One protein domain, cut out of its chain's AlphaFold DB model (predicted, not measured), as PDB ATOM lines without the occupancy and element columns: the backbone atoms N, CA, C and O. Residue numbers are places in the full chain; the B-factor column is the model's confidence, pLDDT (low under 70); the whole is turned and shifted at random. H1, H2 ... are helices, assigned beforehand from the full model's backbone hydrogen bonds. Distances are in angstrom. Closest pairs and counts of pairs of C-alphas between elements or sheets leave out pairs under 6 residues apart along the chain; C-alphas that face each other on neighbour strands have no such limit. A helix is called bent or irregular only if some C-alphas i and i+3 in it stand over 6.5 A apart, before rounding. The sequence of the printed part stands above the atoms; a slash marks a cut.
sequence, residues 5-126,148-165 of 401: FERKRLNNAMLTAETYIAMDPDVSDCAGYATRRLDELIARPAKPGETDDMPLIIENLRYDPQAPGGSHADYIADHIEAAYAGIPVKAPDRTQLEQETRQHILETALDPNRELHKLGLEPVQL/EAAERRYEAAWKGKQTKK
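This is residues 5 to 126 and 148 to 165 of the 401 residues of an uncharacterized protein of Bifidobacterium longum subsp. longum (UniProt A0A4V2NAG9). Three helical hairpins sit one after another: H3 and H4 make the core, with H1 and H2 on one side and H5 and H6 on the other. A seventh helix, H7, packs slantwise on H4. The printed part has 140 residues, with seven named helices, H1 to H7 in chain order, and no named strand: the class is all helix. It is compact, with a radius of gyration of the C-alphas of 14.8 A and spans of 46 by 39 by 23 A.

H1, residues 5 to 23, touches H2, residues 28 to 41, with residues 14 to 22 alone, opposite ways at a shallow tilt of 28 degrees; the closest C-alphas, of Ala 22 and Ser 28, are 4.2 A apart. H3, residues 54 to 62, and H4, residues 72 to 83, touch at Arg 62 and Ala 73, C-alphas 5.0 A apart. H4 is the hub; its closest C-alphas to H1 are Ala 83 and Ala 17, 5.2 A. H5, residues 94 to 108, touches H3 at Thr 101 and Asn 60, C-alphas 4.4 A apart. H6, residues 112 to 118, is apart from H4. H7, residues 148 to 165, touches H4 with residues 157 to 161 alone; C-alphas 157 and 74 are closest, 6.0 A. Every O i to N i+4 pair is within hydrogen-bond range except in H2, with 8 of 10.

H1 begins at C-alpha 5 (161.608, 197.926, 208.770) and is 26.4 A long. H2 is irregular: C-alphas 29 and 32 are 7.1 A apart. H7, 25.1 A long, ends at C-alpha 165 (185.772, 174.638, 207.301).

C-alphas 5 and 126 are farthest apart, 47.7 A. Residues 127 to 147 are not printed; the gap is 23.0 A. The link from H2 to H3 is long. Residues under 70 pLDDT include 16 to 29 and 148 to 165.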
ATOM      1  N   PHE A   5     161.259 199.342 208.684       73.25
ATOM      2  CA  PHE A   5     161.608 197.926 208.770       73.25
ATOM      3  C   PHE A   5     162.769 197.548 207.838       73.25
ATOM      4  O   PHE A   5     163.720 196.902 208.276       73.25
ATOM      5  N   GLU A   6     162.725 197.970 206.572       70.06
ATOM      6  CA  GLU A   6     163.784 197.693 205.588       70.06
ATOM      7  C   GLU A   6     165.101 198.366 205.975       70.06
ATOM      8  O   GLU A   6     166.158 197.739 205.908       70.06
ATOM      9  N   ARG A   7     165.038 199.618 206.444       73.38
ATOM     10  CA  ARG A   7     166.214 200.345 206.934       73.38
ATOM     11  C   ARG A   7     166.832 199.648 208.146       73.38
ATOM     12  O   ARG A   7     168.038 199.438 208.182       73.38
ATOM     13  N   LYS A   8     166.008 199.237 209.116       74.06
ATOM     14  CA  LYS A   8     166.479 198.512 210.303       74.06
ATOM     15  C   LYS A   8     167.108 197.167 209.937       74.06
ATOM     16  O   LYS A   8     168.137 196.805 210.495       74.06
ATOM     17  N   ARG A   9     166.519 196.437 208.985       73.00
ATOM     18  CA  ARG A   9     167.056 195.155 208.511       73.00
ATOM     19  C   ARG A   9     168.416 195.322 207.829       73.00
ATOM     20  O   ARG A   9     169.303 194.524 208.111       73.00
ATOM     21  N   LEU A  10     168.585 196.353 206.996       75.62
ATOM     22  CA  LEU A  10     169.871 196.653 206.361       75.62
ATOM     23  C   LEU A  10     170.939 197.030 207.391       75.62
ATOM     24  O   LEU A  10     172.007 196.429 207.405       75.62
ATOM     25  N   ASN A  11     170.626 197.960 208.295       75.62
ATOM     26  CA  ASN A  11     171.565 198.401 209.329       75.62
ATOM     27  C   ASN A  11     172.008 197.238 210.230       75.62
ATOM     28  O   ASN A  11     173.178 197.140 210.587       75.62
ATOM     29  N   ASN A  12     171.093 196.322 210.561       72.69
ATOM     30  CA  ASN A  12     171.432 195.122 211.323       72.69
ATOM     31  C   ASN A  12     172.371 194.186 210.547       72.69
ATOM     32  O   ASN A  12     173.250 193.582 211.156       72.69
ATOM     33  N   ALA A  13     172.194 194.053 209.230       71.19
ATOM     34  CA  ALA A  13     173.072 193.242 208.387       71.19
ATOM     35  C   ALA A  13     174.474 193.859 208.273       71.19
ATOM     36  O   ALA A  13     175.454 193.152 208.483       71.19
ATOM     37  N   MET A  14     174.563 195.179 208.060       74.62
ATOM     38  CA  MET A  14     175.822 195.940 208.082       74.62
ATOM     39  C   MET A  14     176.571 195.746 209.400       74.62
ATOM     40  O   MET A  14     177.733 195.348 209.403       74.62
ATOM     41  N   LEU A  15     175.875 195.941 210.523       71.00
ATOM     42  CA  LEU A  15     176.449 195.760 211.853       71.00
ATOM     43  C   LEU A  15     176.897 194.311 212.090       71.00
ATOM     44  O   LEU A  15     177.932 194.081 212.710       71.00
ATOM     45  N   THR A  16     176.133 193.331 211.600       67.62
ATOM     46  CA  THR A  16     176.487 191.905 211.707       67.62
ATOM     47  C   THR A  16     177.742 191.592 210.898       67.62
ATOM     48  O   THR A  16     178.643 190.943 211.423       67.62
ATOM     49  N   ALA A  17     177.832 192.088 209.660       68.62
ATOM     50  CA  ALA A  17     178.997 191.914 208.799       68.62
ATOM     51  C   ALA A  17     180.254 192.537 209.423       68.62
ATOM     52  O   ALA A  17     181.260 191.850 209.581       68.62
ATOM     53  N   GLU A  18     180.172 193.798 209.867       69.62
ATOM     54  CA  GLU A  18     181.269 194.478 210.568       69.62
ATOM     55  C   GLU A  18     181.693 193.694 211.811       69.62
ATOM     56  O   GLU A  18     182.880 193.494 212.052       69.62
ATOM     57  N   THR A  19     180.721 193.242 212.604       62.22
ATOM     58  CA  THR A  19     180.995 192.490 213.828       62.22
ATOM     59  C   THR A  19     181.710 191.184 213.507       62.22
ATOM     60  O   THR A  19     182.718 190.896 214.134       62.22
ATOM     61  N   TYR A  20     181.254 190.420 212.515       63.47
ATOM     62  CA  TYR A  20     181.893 189.157 212.142       63.47
ATOM     63  C   TYR A  20     183.313 189.341 211.617       63.47
ATOM     64  O   TYR A  20     184.190 188.582 212.016       63.47
ATOM     65  N   ILE A  21     183.560 190.362 210.794       65.31
ATOM     66  CA  ILE A  21     184.909 190.650 210.297       65.31
ATOM     67  C   ILE A  21     185.807 191.121 211.446       65.31
ATOM     68  O   ILE A  21     186.916 190.627 211.595       65.31
ATOM     69  N   ALA A  22     185.324 192.019 212.310       62.19
ATOM     70  CA  ALA A  22     186.096 192.527 213.446       62.19
ATOM     71  C   ALA A  22     186.361 191.472 214.536       62.19
ATOM     72  O   ALA A  22     187.296 191.621 215.316       62.19
ATOM     73  N   MET A  23     185.525 190.435 214.615       56.06
ATOM     74  CA  MET A  23     185.672 189.306 215.537       56.06
ATOM     75  C   MET A  23     186.619 188.216 215.021       56.06
ATOM     76  O   MET A  23     187.068 187.395 215.823       56.06
ATOM     77  N   ASP A  24     186.879 188.158 213.713       56.00
ATOM     78  CA  ASP A  24     187.741 187.142 213.111       56.00
ATOM     79  C   ASP A  24     189.202 187.637 213.157       56.00
ATOM     80  O   ASP A  24     189.557 188.564 212.431       56.00
ATOM     81  N   PRO A  25     190.071 187.069 214.016       51.75
ATOM     82  CA  PRO A  25     191.439 187.543 214.210       51.75
ATOM     83  C   PRO A  25     192.286 187.419 212.941       51.75
ATOM     84  O   PRO A  25     193.280 188.135 212.832       51.75
ATOM     85  N   ASP A  26     191.884 186.562 211.993       54.62
ATOM     86  CA  ASP A  26     192.569 186.399 210.713       54.62
ATOM     87  C   ASP A  26     192.355 187.637 209.805       54.62
ATOM     88  O   ASP A  26     193.188 187.899 208.948       54.62
ATOM     89  N   VAL A  27     191.274 188.418 209.990       63.06
ATOM     90  CA  VAL A  27     190.916 189.577 209.130       63.06
ATOM     91  C   VAL A  27     190.423 190.820 209.892       63.06
ATOM     92  O   VAL A  27     189.890 191.758 209.298       63.06
ATOM     93  N   SER A  28     190.561 190.845 211.218       62.25
ATOM     94  CA  SER A  28     190.011 191.906 212.081       62.25
ATOM     95  C   SER A  28     190.602 193.293 211.812       62.25
ATOM     96  O   SER A  28     189.898 194.301 211.900       62.25
ATOM     97  N   ASP A  29     191.869 193.349 211.408       65.50
ATOM     98  CA  ASP A  29     192.561 194.555 210.946       65.50
ATOM     99  C   ASP A  29     191.945 195.130 209.656       65.50
ATOM    100  O   ASP A  29     192.032 196.330 209.393       65.50
ATOM    101  N   CYS A  30     191.236 194.293 208.899       70.94
ATOM    102  CA  CYS A  30     190.554 194.643 207.663       70.94
ATOM    103  C   CYS A  30     189.105 195.122 207.879       70.94
ATOM    104  O   CYS A  30     188.465 195.588 206.933       70.94
ATOM    105  N   ALA A  31     188.562 195.053 209.102       70.19
ATOM    106  CA  ALA A  31     187.161 195.394 209.378       70.19
ATOM    107  C   ALA A  31     186.814 196.843 209.002       70.19
ATOM    108  O   ALA A  31     185.801 197.097 208.354       70.19
ATOM    109  N   GLY A  32     187.692 197.793 209.338       75.06
ATOM    110  CA  GLY A  32     187.493 199.203 208.989       75.06
ATOM    111  C   GLY A  32     187.532 199.466 207.480       75.06
ATOM    112  O   GLY A  32     186.886 200.396 206.998       75.06
ATOM    113  N   TYR A  33     188.267 198.644 206.726       82.94
ATOM    114  CA  TYR A  33     188.248 198.674 205.268       82.94
ATOM    115  C   TYR A  33     186.914 198.158 204.721       82.94
ATOM    116  O   TYR A  33     186.266 198.861 203.946       82.94
ATOM    117  N   ALA A  34     186.478 196.984 205.183       80.25
ATOM    118  CA  ALA A  34     185.250 196.349 204.726       80.25
ATOM    119  C   ALA A  34     184.013 197.224 204.979       80.25
ATOM    120  O   ALA A  34     183.197 197.402 204.079       80.25
ATOM    121  N   THR A  35     183.901 197.827 206.169       79.88
ATOM    122  CA  THR A  35     182.783 198.725 206.501       79.88
ATOM    123  C   THR A  35     182.724 199.924 205.562       79.88
ATOM    124  O   THR A  35     181.677 200.190 204.979       79.88
ATOM    125  N   ARG A  36     183.853 200.612 205.353       84.19
ATOM    126  CA  ARG A  36     183.909 201.780 204.465       84.19
ATOM    127  C   ARG A  36     183.519 201.416 203.037       84.19
ATOM    128  O   ARG A  36     182.749 202.133 202.409       84.19
ATOM    129  N   ARG A  37     184.024 200.287 202.537       87.75
ATOM    130  CA  ARG A  37     183.731 199.857 201.172       87.75
ATOM    131  C   ARG A  37     182.265 199.443 201.016       87.75
ATOM    132  O   ARG A  37     181.649 199.766 200.010       87.75
ATOM    133  N   LEU A  38     181.657 198.829 202.032       88.88
ATOM    134  CA  LEU A  38     180.216 198.556 202.037       88.88
ATOM    135  C   LEU A  38     179.360 199.826 202.033       88.88
ATOM    136  O   LEU A  38     178.367 199.860 201.309       88.88
ATOM    137  N   ASP A  39     179.742 200.855 202.793       86.81
ATOM    138  CA  ASP A  39     179.049 202.151 202.788       86.81
ATOM    139  C   ASP A  39     179.082 202.812 201.399       86.81
ATOM    140  O   ASP A  39     178.129 203.475 200.989       86.81
ATOM    141  N   GLU A  40     180.171 202.615 200.656       90.31
ATOM    142  CA  GLU A  40     180.337 203.131 199.296       90.31
ATOM    143  C   GLU A  40     179.548 202.308 198.263       90.31
ATOM    144  O   GLU A  40     179.004 202.862 197.306       90.31
ATOM    145  N   LEU A  41     179.453 200.991 198.463       93.50
ATOM    146  CA  LEU A  41     178.846 200.057 197.513       93.50
ATOM    147  C   LEU A  41     177.340 199.847 197.712       93.50
ATOM    148  O   LEU A  41     176.662 199.448 196.767       93.50
ATOM    149  N   ILE A  42     176.788 200.104 198.902       92.56
ATOM    150  CA  ILE A  42     175.378 199.840 199.223       92.56
ATOM    151  C   ILE A  42     174.635 201.147 199.491       92.56
ATOM    152  O   ILE A  42     174.822 201.802 200.510       92.56
ATOM    153  N   ALA A  43     173.677 201.480 198.624       90.25
ATOM    154  CA  ALA A  43     172.804 202.633 198.838       90.25
ATOM    155  C   ALA A  43     171.575 202.292 199.690       90.25
ATOM    156  O   ALA A  43     171.125 203.095 200.511       90.25
ATOM    157  N   ARG A  44     170.939 201.144 199.412       89.56
ATOM    158  CA  ARG A  44     169.645 200.768 200.006       89.56
ATOM    159  C   ARG A  44     169.281 199.301 199.754       89.56
ATOM    160  O   ARG A  44     169.789 198.710 198.809       89.56
ATOM    161  N   PRO A  45     168.297 198.744 200.482       86.88
ATOM    162  CA  PRO A  45     167.600 197.527 200.074       86.88
ATOM    163  C   PRO A  45     166.963 197.643 198.684       86.88
ATOM    164  O   PRO A  45     166.430 198.701 198.306       86.88
ATOM    165  N   ALA A  46     166.983 196.538 197.944       87.00
ATOM    166  CA  ALA A  46     166.252 196.384 196.696       87.00
ATOM    167  C   ALA A  46     164.762 196.149 196.969       87.00
ATOM    168  O   ALA A  46     164.374 195.458 197.914       87.00
ATOM    169  N   LYS A  47     163.912 196.736 196.128       85.81
ATOM    170  CA  LYS A  47     162.460 196.543 196.173       85.81
ATOM    171  C   LYS A  47     162.058 195.270 195.421       85.81
ATOM    172  O   LYS A  47     162.807 194.814 194.557       85.81
ATOM    173  N   PRO A  48     160.852 194.724 195.664       82.69
ATOM    174  CA  PRO A  48     160.339 193.603 194.885       82.69
ATOM    175  C   PRO A  48     160.401 193.875 193.373       82.69
ATOM    176  O   PRO A  48     159.855 194.870 192.898       82.69
ATOM    177  N   GLY A  49     161.067 192.986 192.633       84.06
ATOM    178  CA  GLY A  49     161.254 193.091 191.182       84.06
ATOM    179  C   GLY A  49     162.466 193.915 190.729       84.06
ATOM    180  O   GLY A  49     162.750 193.927 189.535       84.06
ATOM    181  N   GLU A  50     163.191 194.577 191.636       89.19
ATOM    182  CA  GLU A  50     164.493 195.175 191.315       89.19
ATOM    183  C   GLU A  50     165.594 194.103 191.329       89.19
ATOM    184  O   GLU A  50     165.558 193.171 192.134       89.19
ATOM    185  N   THR A  51     166.586 194.249 190.448       90.12
ATOM    186  CA  THR A  51     167.764 193.375 190.431       90.12
ATOM    187  C   THR A  51     168.584 193.572 191.698       90.12
ATOM    188  O   THR A  51     168.905 194.712 192.043       90.12
ATOM    189  N   ASP A  52     168.934 192.462 192.343       93.31
ATOM    190  CA  ASP A  52     169.857 192.430 193.470       93.31
ATOM    191  C   ASP A  52     171.291 192.671 192.984       93.31
ATOM    192  O   ASP A  52     171.801 191.949 192.123       93.31
ATOM    193  N   ASP A  53     171.924 193.715 193.515       95.25
ATOM    194  CA  ASP A  53     173.305 194.070 193.195       95.25
ATOM    195  C   ASP A  53     174.307 193.348 194.111       95.25
ATOM    196  O   ASP A  53     175.505 193.417 193.848       95.25
ATOM    197  N   MET A  54     173.849 192.622 195.146       92.69
ATOM    198  CA  MET A  54     174.739 191.942 196.095       92.69
ATOM    199  C   MET A  54     175.784 191.042 195.420       92.69
ATOM    200  O   MET A  54     176.956 191.185 195.756       92.69
ATOM    201  N   PRO A  55     175.450 190.183 194.433       92.12
ATOM    202  CA  PRO A  55     176.460 189.342 193.786       92.12
ATOM    203  C   PRO A  55     177.602 190.153 193.162       92.12
ATOM    204  O   PRO A  55     178.763 189.766 193.240       92.12
ATOM    205  N   LEU A  56     177.281 191.314 192.588       94.06
ATOM    206  CA  LEU A  56     178.261 192.191 191.962       94.06
ATOM    207  C   LEU A  56     179.129 192.921 193.000       94.06
ATOM    208  O   LEU A  56     180.319 193.110 192.766       94.06
ATOM    209  N   ILE A  57     178.545 193.289 194.146       94.12
ATOM    210  CA  ILE A  57     179.246 193.875 195.301       94.12
ATOM    211  C   ILE A  57     180.214 192.859 195.920       94.12
ATOM    212  O   ILE A  57     181.347 193.209 196.235       94.12
ATOM    213  N   ILE A  58     179.793 191.600 196.072       91.12
ATOM    214  CA  ILE A  58     180.643 190.533 196.617       91.12
ATOM    215  C   ILE A  58     181.862 190.302 195.726       91.12
ATOM    216  O   ILE A  58     182.979 190.286 196.235       91.12
ATOM    217  N   GLU A  59     181.680 190.183 194.408       88.69
ATOM    218  CA  GLU A  59     182.823 190.003 193.505       88.69
ATOM    219  C   GLU A  59     183.681 191.275 193.386       88.69
ATOM    220  O   GLU A  59     184.899 191.166 193.263       88.69
ATOM    221  N   ASN A  60     183.090 192.476 193.493       91.56
ATOM    222  CA  ASN A  60     183.857 193.728 193.556       91.56
ATOM    223  C   ASN A  60     184.866 193.698 194.708       91.56
ATOM    224  O   ASN A  60     186.042 193.972 194.494       91.56
ATOM    225  N   LEU A  61     184.390 193.326 195.902       87.12
ATOM    226  CA  LEU A  61     185.188 193.231 197.122       87.12
ATOM    227  C   LEU A  61     186.205 192.092 197.058       87.12
ATOM    228  O   LEU A  61     187.327 192.240 197.537       87.12
ATOM    229  N   ARG A  62     185.809 190.955 196.478       82.44
ATOM    230  CA  ARG A  62     186.652 189.762 196.363       82.44
ATOM    231  C   ARG A  62     187.889 190.013 195.503       82.44
ATOM    232  O   ARG A  62     188.972 189.553 195.852       82.44
ATOM    233  N   TYR A  63     187.724 190.749 194.408       78.19
ATOM    234  CA  TYR A  63     188.805 191.057 193.474       78.19
ATOM    235  C   TYR A  63     189.381 192.460 193.649       78.19
ATOM    236  O   TYR A  63     190.158 192.893 192.802       78.19
ATOM    237  N   ASP A  64     189.018 193.171 194.718       81.19
ATOM    238  CA  ASP A  64     189.502 194.528 194.936       81.19
ATOM    239  C   ASP A  64     191.039 194.536 195.060       81.19
ATOM    240  O   ASP A  64     191.598 193.914 195.975       81.19
ATOM    241  N   PRO A  65     191.755 195.223 194.154       70.62
ATOM    242  CA  PRO A  65     193.212 195.254 194.148       70.62
ATOM    243  C   PRO A  65     193.781 195.978 195.376       70.62
ATOM    244  O   PRO A  65     194.930 195.729 195.750       70.62
ATOM    245  N   GLN A  66     192.987 196.851 196.008       71.62
ATOM    246  CA  GLN A  66     193.339 197.605 197.211       71.62
ATOM    247  C   GLN A  66     192.913 196.899 198.500       71.62
ATOM    248  O   GLN A  66     193.251 197.375 199.591       71.62
ATOM    249  N   ALA A  67     192.206 195.769 198.405       67.25
ATOM    250  CA  ALA A  67     191.907 194.973 199.580       67.25
ATOM    251  C   ALA A  67     193.208 194.481 200.242       67.25
ATOM    252  O   ALA A  67     194.199 194.199 199.557       67.25
ATOM    253  N   PRO A  68     193.218 194.342 201.582       58.81
ATOM    254  CA  PRO A  68     194.333 193.747 202.312       58.81
ATOM    255  C   PRO A  68     194.728 192.411 201.671       58.81
ATOM    256  O   PRO A  68     193.893 191.522 201.497       58.81
ATOM    257  N   GLY A  69     195.981 192.319 201.218       49.06
ATOM    258  CA  GLY A  69     196.394 191.308 200.243       49.06
ATOM    259  C   GLY A  69     196.230 189.862 200.723       49.06
ATOM    260  O   GLY A  69     196.369 189.561 201.905       49.06
ATOM    261  N   GLY A  70     196.001 188.939 199.782       58.00
ATOM    262  CA  GLY A  70     195.951 187.498 200.064       58.00
ATOM    263  C   GLY A  70     194.529 186.945 200.186       58.00
ATOM    264  O   GLY A  70     193.611 187.386 199.503       58.00
ATOM    265  N   SER A  71     194.366 185.977 201.090       54.88
ATOM    266  CA  SER A  71     193.100 185.327 201.445       54.88
ATOM    267  C   SER A  71     192.063 186.245 202.078       54.88
ATOM    268  O   SER A  71     190.905 185.862 202.194       54.88
ATOM    269  N   HIS A  72     192.458 187.431 202.541       64.94
ATOM    270  CA  HIS A  72     191.592 188.278 203.357       64.94
ATOM    271  C   HIS A  72     190.432 188.874 202.553       64.94
ATOM    272  O   HIS A  72     189.331 188.946 203.086       64.94
ATOM    273  N   ALA A  73     190.622 189.207 201.273       70.06
ATOM    274  CA  ALA A  73     189.550 189.714 200.408       70.06
ATOM    275  C   ALA A  73     188.426 188.681 200.207       70.06
ATOM    276  O   ALA A  73     187.255 188.984 200.435       70.06
ATOM    277  N   ASP A  74     188.783 187.432 199.891       70.50
ATOM    278  CA  ASP A  74     187.841 186.310 199.805       70.50
ATOM    279  C   ASP A  74     187.117 186.063 201.130       70.50
ATOM    280  O   ASP A  74     185.907 185.848 201.167       70.50
ATOM    281  N   TYR A  75     187.853 186.129 202.239       69.31
ATOM    282  CA  TYR A  75     187.284 185.971 203.572       69.31
ATOM    283  C   TYR A  75     186.305 187.085 203.928       69.31
ATOM    284  O   TYR A  75     185.246 186.811 204.486       69.31
ATOM    285  N   ILE A  76     186.647 188.336 203.635       77.12
ATOM    286  CA  ILE A  76     185.782 189.494 203.858       77.12
ATOM    287  C   ILE A  76     184.514 189.342 203.016       77.12
ATOM    288  O   ILE A  76     183.413 189.442 203.559       77.12
ATOM    289  N   ALA A  77     184.664 189.019 201.730       83.00
ATOM    290  CA  ALA A  77     183.556 188.785 200.814       83.00
ATOM    291  C   ALA A  77     182.620 187.673 201.326       83.00
ATOM    292  O   ALA A  77     181.413 187.888 201.403       83.00
ATOM    293  N   ASP A  78     183.160 186.539 201.784       76.25
ATOM    294  CA  ASP A  78     182.373 185.425 202.333       76.25
ATOM    295  C   ASP A  78     181.608 185.819 203.622       76.25
ATOM    296  O   ASP A  78     180.452 185.424 203.810       76.25
ATOM    297  N   HIS A  79     182.208 186.617 204.518       74.44
ATOM    298  CA  HIS A  79     181.522 187.101 205.729       74.44
ATOM    299  C   HIS A  79     180.383 188.067 205.402       74.44
ATOM    300  O   HIS A  79     179.325 188.019 206.039       74.44
ATOM    301  N   ILE A  80     180.590 188.929 204.409       82.81
ATOM    302  CA  ILE A  80     179.585 189.881 203.936       82.81
ATOM    303  C   ILE A  80     178.449 189.127 203.247       82.81
ATOM    304  O   ILE A  80     177.288 189.335 203.591       82.81
ATOM    305  N   GLU A  81     178.762 188.193 202.351       83.81
ATOM    306  CA  GLU A  81     177.766 187.365 201.670       83.81
ATOM    307  C   GLU A  81     176.881 186.624 202.686       83.81
ATOM    308  O   GLU A  81     175.650 186.660 202.600       83.81
ATOM    309  N   ALA A  82     177.491 186.031 203.718       73.69
ATOM    310  CA  ALA A  82     176.761 185.347 204.781       73.69
ATOM    311  C   ALA A  82     175.879 186.295 205.614       73.69
ATOM    312  O   ALA A  82     174.744 185.949 205.949       73.69
ATOM    313  N   ALA A  83     176.373 187.490 205.954       73.38
ATOM    314  CA  ALA A  83     175.632 188.466 206.754       73.38
ATOM    315  C   ALA A  83     174.416 189.053 206.013       73.38
ATOM    316  O   ALA A  83     173.410 189.390 206.643       73.38
ATOM    317  N   TYR A  84     174.488 189.141 204.684       80.44
ATOM    318  CA  TYR A  84     173.434 189.689 203.828       80.44
ATOM    319  C   TYR A  84     172.557 188.633 203.153       80.44
ATOM    320  O   TYR A  84     171.687 188.974 202.347       80.44
ATOM    321  N   ALA A  85     172.718 187.356 203.504       79.44
ATOM    322  CA  ALA A  85     171.932 186.267 202.943       79.44
ATOM    323  C   ALA A  85     170.415 186.560 202.990       79.44
ATOM    324  O   ALA A  85     169.813 186.774 204.048       79.44
ATOM    325  N   GLY A  86     169.777 186.578 201.814       75.62
ATOM    326  CA  GLY A  86     168.343 186.857 201.670       75.62
ATOM    327  C   GLY A  86     167.935 188.318 201.911       75.62
ATOM    328  O   GLY A  86     166.758 188.584 202.192       75.62
ATOM    329  N   ILE A  87     168.881 189.259 201.840       81.19
ATOM    330  CA  ILE A  87     168.664 190.709 201.909       81.19
ATOM    331  C   ILE A  87     169.146 191.318 200.586       81.19
ATOM    332  O   ILE A  87     170.326 191.636 200.466       81.19
ATOM    333  N   PRO A  88     168.260 191.488 199.590       85.88
ATOM    334  CA  PRO A  88     168.674 192.036 198.309       85.88
ATOM    335  C   PRO A  88     168.951 193.539 198.439       85.88
ATOM    336  O   PRO A  88     168.226 194.256 199.142       85.88
ATOM    337  N   VAL A  89     169.986 194.032 197.760       91.75
ATOM    338  CA  VAL A  89     170.449 195.427 197.864       91.75
ATOM    339  C   VAL A  89     170.605 196.094 196.502       91.75
ATOM    340  O   VAL A  89     170.645 195.442 195.461       91.75
ATOM    341  N   LYS A  90     170.688 197.425 196.524       94.00
ATOM    342  CA  LYS A  90     171.029 198.265 195.381       94.00
ATOM    343  C   LYS A  90     172.284 199.070 195.663       94.00
ATOM    344  O   LYS A  90     172.379 199.716 196.713       94.00
ATOM    345  N   ALA A  91     173.171 199.091 194.680       94.12
ATOM    346  CA  ALA A  91     174.291 200.008 194.632       94.12
ATOM    347  C   ALA A  91     173.815 201.439 194.315       94.12
ATOM    348  O   ALA A  91     172.748 201.609 193.708       94.12
ATOM    349  N   PRO A  92     174.574 202.476 194.721       92.88
ATOM    350  CA  PRO A  92     174.292 203.857 194.332       92.88
ATOM    351  C   PRO A  92     174.298 204.041 192.811       92.88
ATOM    352  O   PRO A  92     173.387 204.660 192.262       92.88
ATOM    353  N   ASP A  93     175.289 203.445 192.146       94.44
ATOM    354  CA  ASP A  93     175.435 203.410 190.695       94.44
ATOM    355  C   ASP A  93     175.857 202.001 190.265       94.44
ATOM    356  O   ASP A  93     176.985 201.561 190.488       94.44
ATOM    357  N   ARG A  94     174.917 201.271 189.658       93.19
ATOM    358  CA  ARG A  94     175.168 199.905 189.195       93.19
ATOM    359  C   ARG A  94     176.130 199.876 188.007       93.19
ATOM    360  O   ARG A  94     176.915 198.945 187.911       93.19
ATOM    361  N   THR A  95     176.078 200.858 187.110       93.81
ATOM    362  CA  THR A  95     176.936 200.869 185.918       93.81
ATOM    363  C   THR A  95     178.383 201.131 186.309       93.81
ATOM    364  O   THR A  95     179.276 200.445 185.817       93.81
ATOM    365  N   GLN A  96     178.610 202.066 187.235       93.50
ATOM    366  CA  GLN A  96     179.936 202.281 187.808       93.50
ATOM    367  C   GLN A  96     180.441 201.021 188.518       93.50
ATOM    368  O   GLN A  96     181.578 200.616 188.296       93.50
ATOM    369  N   LEU A  97     179.587 200.366 189.312       94.94
ATOM    370  CA  LEU A  97     179.944 199.122 189.986       94.94
ATOM    371  C   LEU A  97     180.299 198.001 188.994       94.94
ATOM    372  O   LEU A  97     181.287 197.312 189.195       94.94
ATOM    373  N   GLU A  98     179.545 197.826 187.905       94.75
ATOM    374  CA  GLU A  98     179.848 196.813 186.878       94.75
ATOM    375  C   GLU A  98     181.212 197.064 186.219       94.75
ATOM    376  O   GLU A  98     181.979 196.121 186.018       94.75
ATOM    377  N   GLN A  99     181.535 198.327 185.924       91.50
ATOM    378  CA  GLN A  99     182.830 198.722 185.362       91.50
ATOM    379  C   GLN A  99     183.975 198.482 186.348       91.50
ATOM    380  O   GLN A  99     185.003 197.920 185.975       91.50
ATOM    381  N   GLU A 100     183.783 198.872 187.605       90.69
ATOM    382  CA  GLU A 100     184.777 198.713 188.659       90.69
ATOM    383  C   GLU A 100     185.035 197.230 188.966       90.69
ATOM    384  O   GLU A 100     186.179 196.786 188.940       90.69
ATOM    385  N   THR A 101     183.983 196.425 189.150       90.00
ATOM    386  CA  THR A 101     184.106 194.972 189.366       90.00
ATOM    387  C   THR A 101     184.788 194.284 188.192       90.00
ATOM    388  O   THR A 101     185.622 193.403 188.392       90.00
ATOM    389  N   ARG A 102     184.463 194.686 186.957       88.44
ATOM    390  CA  ARG A 102     185.148 194.174 185.770       88.44
ATOM    391  C   ARG A 102     186.643 194.481 185.824       88.44
ATOM    392  O   ARG A 102     187.438 193.576 185.591       88.44
ATOM    393  N   GLN A 103     187.009 195.719 186.145       83.88
ATOM    394  CA  GLN A 103     188.406 196.127 186.249       83.88
ATOM    395  C   GLN A 103     189.143 195.325 187.331       83.88
ATOM    396  O   GLN A 103     190.194 194.755 187.060       83.88
ATOM    397  N   HIS A 104     188.545 195.185 188.513       83.75
ATOM    398  CA  HIS A 104     189.078 194.387 189.620       83.75
ATOM    399  C   HIS A 104     189.343 192.927 189.213       83.75
ATOM    400  O   HIS A 104     190.408 192.376 189.496       83.75
ATOM    401  N   ILE A 105     188.403 192.304 188.492       79.00
ATOM    402  CA  ILE A 105     188.548 190.933 187.976       79.00
ATOM    403  C   ILE A 105     189.689 190.836 186.955       79.00
ATOM    404  O   ILE A 105     190.470 189.891 187.014       79.00
ATOM    405  N   LEU A 106     189.807 191.794 186.032       75.94
ATOM    406  CA  LEU A 106     190.896 191.823 185.046       75.94
ATOM    407  C   LEU A 106     192.276 191.980 185.697       75.94
ATOM    408  O   LEU A 106     193.259 191.443 185.184       75.94
ATOM    409  N   GLU A 107     192.344 192.719 186.804       72.56
ATOM    410  CA  GLU A 107     193.581 192.996 187.535       72.56
ATOM    411  C   GLU A 107     193.998 191.870 188.486       72.56
ATOM    412  O   GLU A 107     195.185 191.743 188.779       72.56
ATOM    413  N   THR A 108     193.043 191.079 188.987       70.31
ATOM    414  CA  THR A 108     193.285 190.237 190.171       70.31
ATOM    415  C   THR A 108     192.889 188.771 189.995       70.31
ATOM    416  O   THR A 108     193.375 187.914 190.737       70.31
ATOM    417  N   ALA A 109     192.000 188.442 189.055       68.25
ATOM    418  CA  ALA A 109     191.519 187.072 188.894       68.25
ATOM    419  C   ALA A 109     192.495 186.206 188.084       68.25
ATOM    420  O   ALA A 109     193.032 186.624 187.064       68.25
ATOM    421  N   LEU A 110     192.634 184.941 188.491       63.97
ATOM    422  CA  LEU A 110     193.403 183.932 187.747       63.97
ATOM    423  C   LEU A 110     192.771 183.552 186.405       63.97
ATOM    424  O   LEU A 110     193.471 183.256 185.444       63.97
ATOM    425  N   ASP A 111     191.440 183.535 186.349       66.50
ATOM    426  CA  ASP A 111     190.678 183.278 185.127       66.50
ATOM    427  C   ASP A 111     189.599 184.358 184.968       66.50
ATOM    428  O   ASP A 111     188.430 184.135 185.306       66.50
ATOM    429  N   PRO A 112     189.972 185.555 184.479       70.19
ATOM    430  CA  PRO A 112     189.046 186.674 184.378       70.19
ATOM    431  C   PRO A 112     187.812 186.346 183.533       70.19
ATOM    432  O   PRO A 112     186.698 186.705 183.903       70.19
ATOM    433  N   ASN A 113     187.968 185.605 182.429       73.44
ATOM    434  CA  ASN A 113     186.846 185.241 181.556       73.44
ATOM    435  C   ASN A 113     185.797 184.396 182.278       73.44
ATOM    436  O   ASN A 113     184.597 184.637 182.120       73.44
ATOM    437  N   ARG A 114     186.227 183.423 183.088       78.44
ATOM    438  CA  ARG A 114     185.311 182.621 183.903       78.44
ATOM    439  C   ARG A 114     184.547 183.484 184.904       78.44
ATOM    440  O   ARG A 114     183.339 183.302 185.050       78.44
ATOM    441  N   GLU A 115     185.234 184.382 185.602       76.06
ATOM    442  CA  GLU A 115     184.638 185.200 186.665       76.06
ATOM    443  C   GLU A 115     183.686 186.269 186.101       76.06
ATOM    444  O   GLU A 115     182.565 186.417 186.589       76.06
ATOM    445  N   LEU A 116     184.042 186.906 184.980       82.62
ATOM    446  CA  LEU A 116     183.161 187.817 184.238       82.62
ATOM    447  C   LEU A 116     181.898 187.108 183.735       82.62
ATOM    448  O   LEU A 116     180.787 187.621 183.886       82.62
ATOM    449  N   HIS A 117     182.048 185.893 183.195       83.56
ATOM    450  CA  HIS A 117     180.921 185.108 182.696       83.56
ATOM    451  C   HIS A 117     179.918 184.757 183.805       83.56
ATOM    452  O   HIS A 117     178.710 184.788 183.564       83.56
ATOM    453  N   LYS A 118     180.374 184.446 185.029       85.06
ATOM    454  CA  LYS A 118     179.471 184.182 186.171       85.06
ATOM    455  C   LYS A 118     178.560 185.369 186.484       85.06
ATOM    456  O   LYS A 118     177.425 185.161 186.909       85.06
ATOM    457  N   LEU A 119     179.052 186.585 186.263       87.00
ATOM    458  CA  LEU A 119     178.332 187.831 186.516       87.00
ATOM    459  C   LEU A 119     177.524 188.326 185.308       87.00
ATOM    460  O   LEU A 119     176.812 189.321 185.423       87.00
ATOM    461  N   GLY A 120     177.620 187.653 184.156       88.31
ATOM    462  CA  GLY A 120     177.031 188.126 182.903       88.31
ATOM    463  C   GLY A 120     177.690 189.401 182.364       88.31
ATOM    464  O   GLY A 120     177.060 190.125 181.597       88.31
ATOM    465  N   LEU A 121     178.930 189.685 182.779       88.62
ATOM    466  CA  LEU A 121     179.718 190.818 182.298       88.62
ATOM    467  C   LEU A 121     180.391 190.489 180.964       88.62
ATOM    468  O   LEU A 121     180.540 189.323 180.589       88.62
ATOM    469  N   GLU A 122     180.803 191.533 180.243       84.81
ATOM    470  CA  GLU A 122     181.519 191.362 178.981       84.81
ATOM    471  C   GLU A 122     182.810 190.550 179.191       84.81
ATOM    472  O   GLU A 122     183.527 190.780 180.170       84.81
ATOM    473  N   PRO A 123     183.119 189.591 178.298       82.25
ATOM    474  CA  PRO A 123     184.351 188.816 178.375       82.25
ATOM    475  C   PRO A 123     185.577 189.692 178.088       82.25
ATOM    476  O   PRO A 123     185.467 190.814 177.596       82.25
ATOM    477  N   VAL A 124     186.766 189.171 178.384       77.44
ATOM    478  CA  VAL A 124     188.032 189.849 178.069       77.44
ATOM    479  C   VAL A 124     188.178 190.007 176.553       77.44
ATOM    480  O   VAL A 124     188.030 189.038 175.801       77.44
ATOM    481  N   GLN A 125     188.464 191.224 176.094       79.94
ATOM    482  CA  GLN A 125     188.675 191.537 174.685       79.94
ATOM    483  C   GLN A 125     190.121 191.259 174.253       79.94
ATOM    484  O   GLN A 125     191.064 191.272 175.044       79.94
ATOM    485  N   LEU A 126     190.317 191.012 172.955       60.94
ATOM    486  CA  LEU A 126     191.645 190.770 172.390       60.94
ATOM    487  C   LEU A 126     192.530 192.022 172.546       60.94
ATOM    488  O   LEU A 126     192.257 193.047 171.925       60.94
ATOM    489  N   GLU A 148     202.397 185.453 190.403       44.94
ATOM    490  CA  GLU A 148     202.572 184.687 191.635       44.94
ATOM    491  C   GLU A 148     201.675 185.213 192.778       44.94
ATOM    492  O   GLU A 148     201.338 184.464 193.695       44.94
ATOM    493  N   ALA A 149     201.243 186.483 192.747       49.84
ATOM    494  CA  ALA A 149     200.346 187.055 193.753       49.84
ATOM    495  C   ALA A 149     198.893 186.588 193.609       49.84
ATOM    496  O   ALA A 149     198.269 186.308 194.633       49.84
ATOM    497  N   ALA A 150     198.349 186.483 192.392       49.38
ATOM    498  CA  ALA A 150     196.990 185.980 192.171       49.38
ATOM    499  C   ALA A 150     196.893 184.481 192.509       49.38
ATOM    500  O   ALA A 150     195.944 184.053 193.169       49.38
ATOM    501  N   GLU A 151     197.920 183.696 192.158       49.03
ATOM    502  CA  GLU A 151     198.003 182.276 192.523       49.03
ATOM    503  C   GLU A 151     198.170 182.100 194.034       49.03
ATOM    504  O   GLU A 151     197.414 181.350 194.650       49.03
ATOM    505  N   ARG A 152     199.071 182.859 194.678       49.38
ATOM    506  CA  ARG A 152     199.221 182.842 196.144       49.38
ATOM    507  C   ARG A 152     197.970 183.342 196.872       49.38
ATOM    508  O   ARG A 152     197.662 182.805 197.933       49.38
ATOM    509  N   ARG A 153     197.230 184.318 196.326       51.97
ATOM    510  CA  ARG A 153     195.928 184.792 196.847       51.97
ATOM    511  C   ARG A 153     194.881 183.687 196.783       51.97
ATOM    512  O   ARG A 153     194.328 183.337 197.821       51.97
ATOM    513  N   TYR A 154     194.682 183.083 195.611       49.34
ATOM    514  CA  TYR A 154     193.753 181.969 195.422       49.34
ATOM    515  C   TYR A 154     194.112 180.769 196.305       49.34
ATOM    516  O   TYR A 154     193.251 180.211 196.985       49.34
ATOM    517  N   GLU A 155     195.391 180.397 196.366       46.53
ATOM    518  CA  GLU A 155     195.854 179.328 197.242       46.53
ATOM    519  C   GLU A 155     195.670 179.663 198.720       46.53
ATOM    520  O   GLU A 155     195.278 178.785 199.484       46.53
ATOM    521  N   ALA A 156     195.950 180.895 199.148       45.22
ATOM    522  CA  ALA A 156     195.755 181.317 200.528       45.22
ATOM    523  C   ALA A 156     194.265 181.337 200.890       45.22
ATOM    524  O   ALA A 156     193.899 180.863 201.961       45.22
ATOM    525  N   ALA A 157     193.400 181.857 200.017       49.53
ATOM    526  CA  ALA A 157     191.955 181.917 200.222       49.53
ATOM    527  C   ALA A 157     191.351 180.520 200.292       49.53
ATOM    528  O   ALA A 157     190.584 180.200 201.201       49.53
ATOM    529  N   TRP A 158     191.767 179.647 199.373       45.75
ATOM    530  CA  TRP A 158     191.381 178.248 199.368       45.75
ATOM    531  C   TRP A 158     191.899 177.522 200.613       45.75
ATOM    532  O   TRP A 158     191.101 176.907 201.318       45.75
ATOM    533  N   LYS A 159     193.192 177.640 200.955       44.22
ATOM    534  CA  LYS A 159     193.777 177.059 202.180       44.22
ATOM    535  C   LYS A 159     193.077 177.581 203.423       44.22
ATOM    536  O   LYS A 159     192.797 176.803 204.328       44.22
ATOM    537  N   GLY A 160     192.752 178.863 203.467       49.41
ATOM    538  CA  GLY A 160     192.068 179.476 204.584       49.41
ATOM    539  C   GLY A 160     190.617 178.999 204.720       49.41
ATOM    540  O   GLY A 160     190.235 178.502 205.778       49.41
ATOM    541  N   LYS A 161     189.821 179.023 203.647       53.62
ATOM    542  CA  LYS A 161     188.450 178.485 203.638       53.62
ATOM    543  C   LYS A 161     188.424 177.001 203.998       53.62
ATOM    544  O   LYS A 161     187.584 176.578 204.791       53.62
ATOM    545  N   GLN A 162     189.373 176.223 203.476       49.94
ATOM    546  CA  GLN A 162     189.580 174.825 203.858       49.94
ATOM    547  C   GLN A 162     189.963 174.700 205.334       49.94
ATOM    548  O   GLN A 162     189.418 173.845 206.017       49.94
ATOM    549  N   THR A 163     190.816 175.579 205.864       57.59
ATOM    550  CA  THR A 163     191.218 175.581 207.279       57.59
ATOM    551  C   THR A 163     190.051 175.956 208.190       57.59
ATOM    552  O   THR A 163     189.812 175.257 209.165       57.59
ATOM    553  N   LYS A 164     189.261 176.991 207.879       60.50
ATOM    554  CA  LYS A 164     188.081 177.381 208.668       60.50
ATOM    555  C   LYS A 164     187.004 176.301 208.632       60.50
ATOM    556  O   LYS A 164     186.503 175.915 209.684       60.50
ATOM    557  N   LYS A 165     186.704 175.760 207.448       63.88
ATOM    558  CA  LYS A 165     185.772 174.638 207.301       63.88
ATOM    559  C   LYS A 165     186.277 173.402 208.045       63.88
ATOM    560  O   LYS A 165     185.522 172.840 208.820       63.88
TER     561      LYS A 165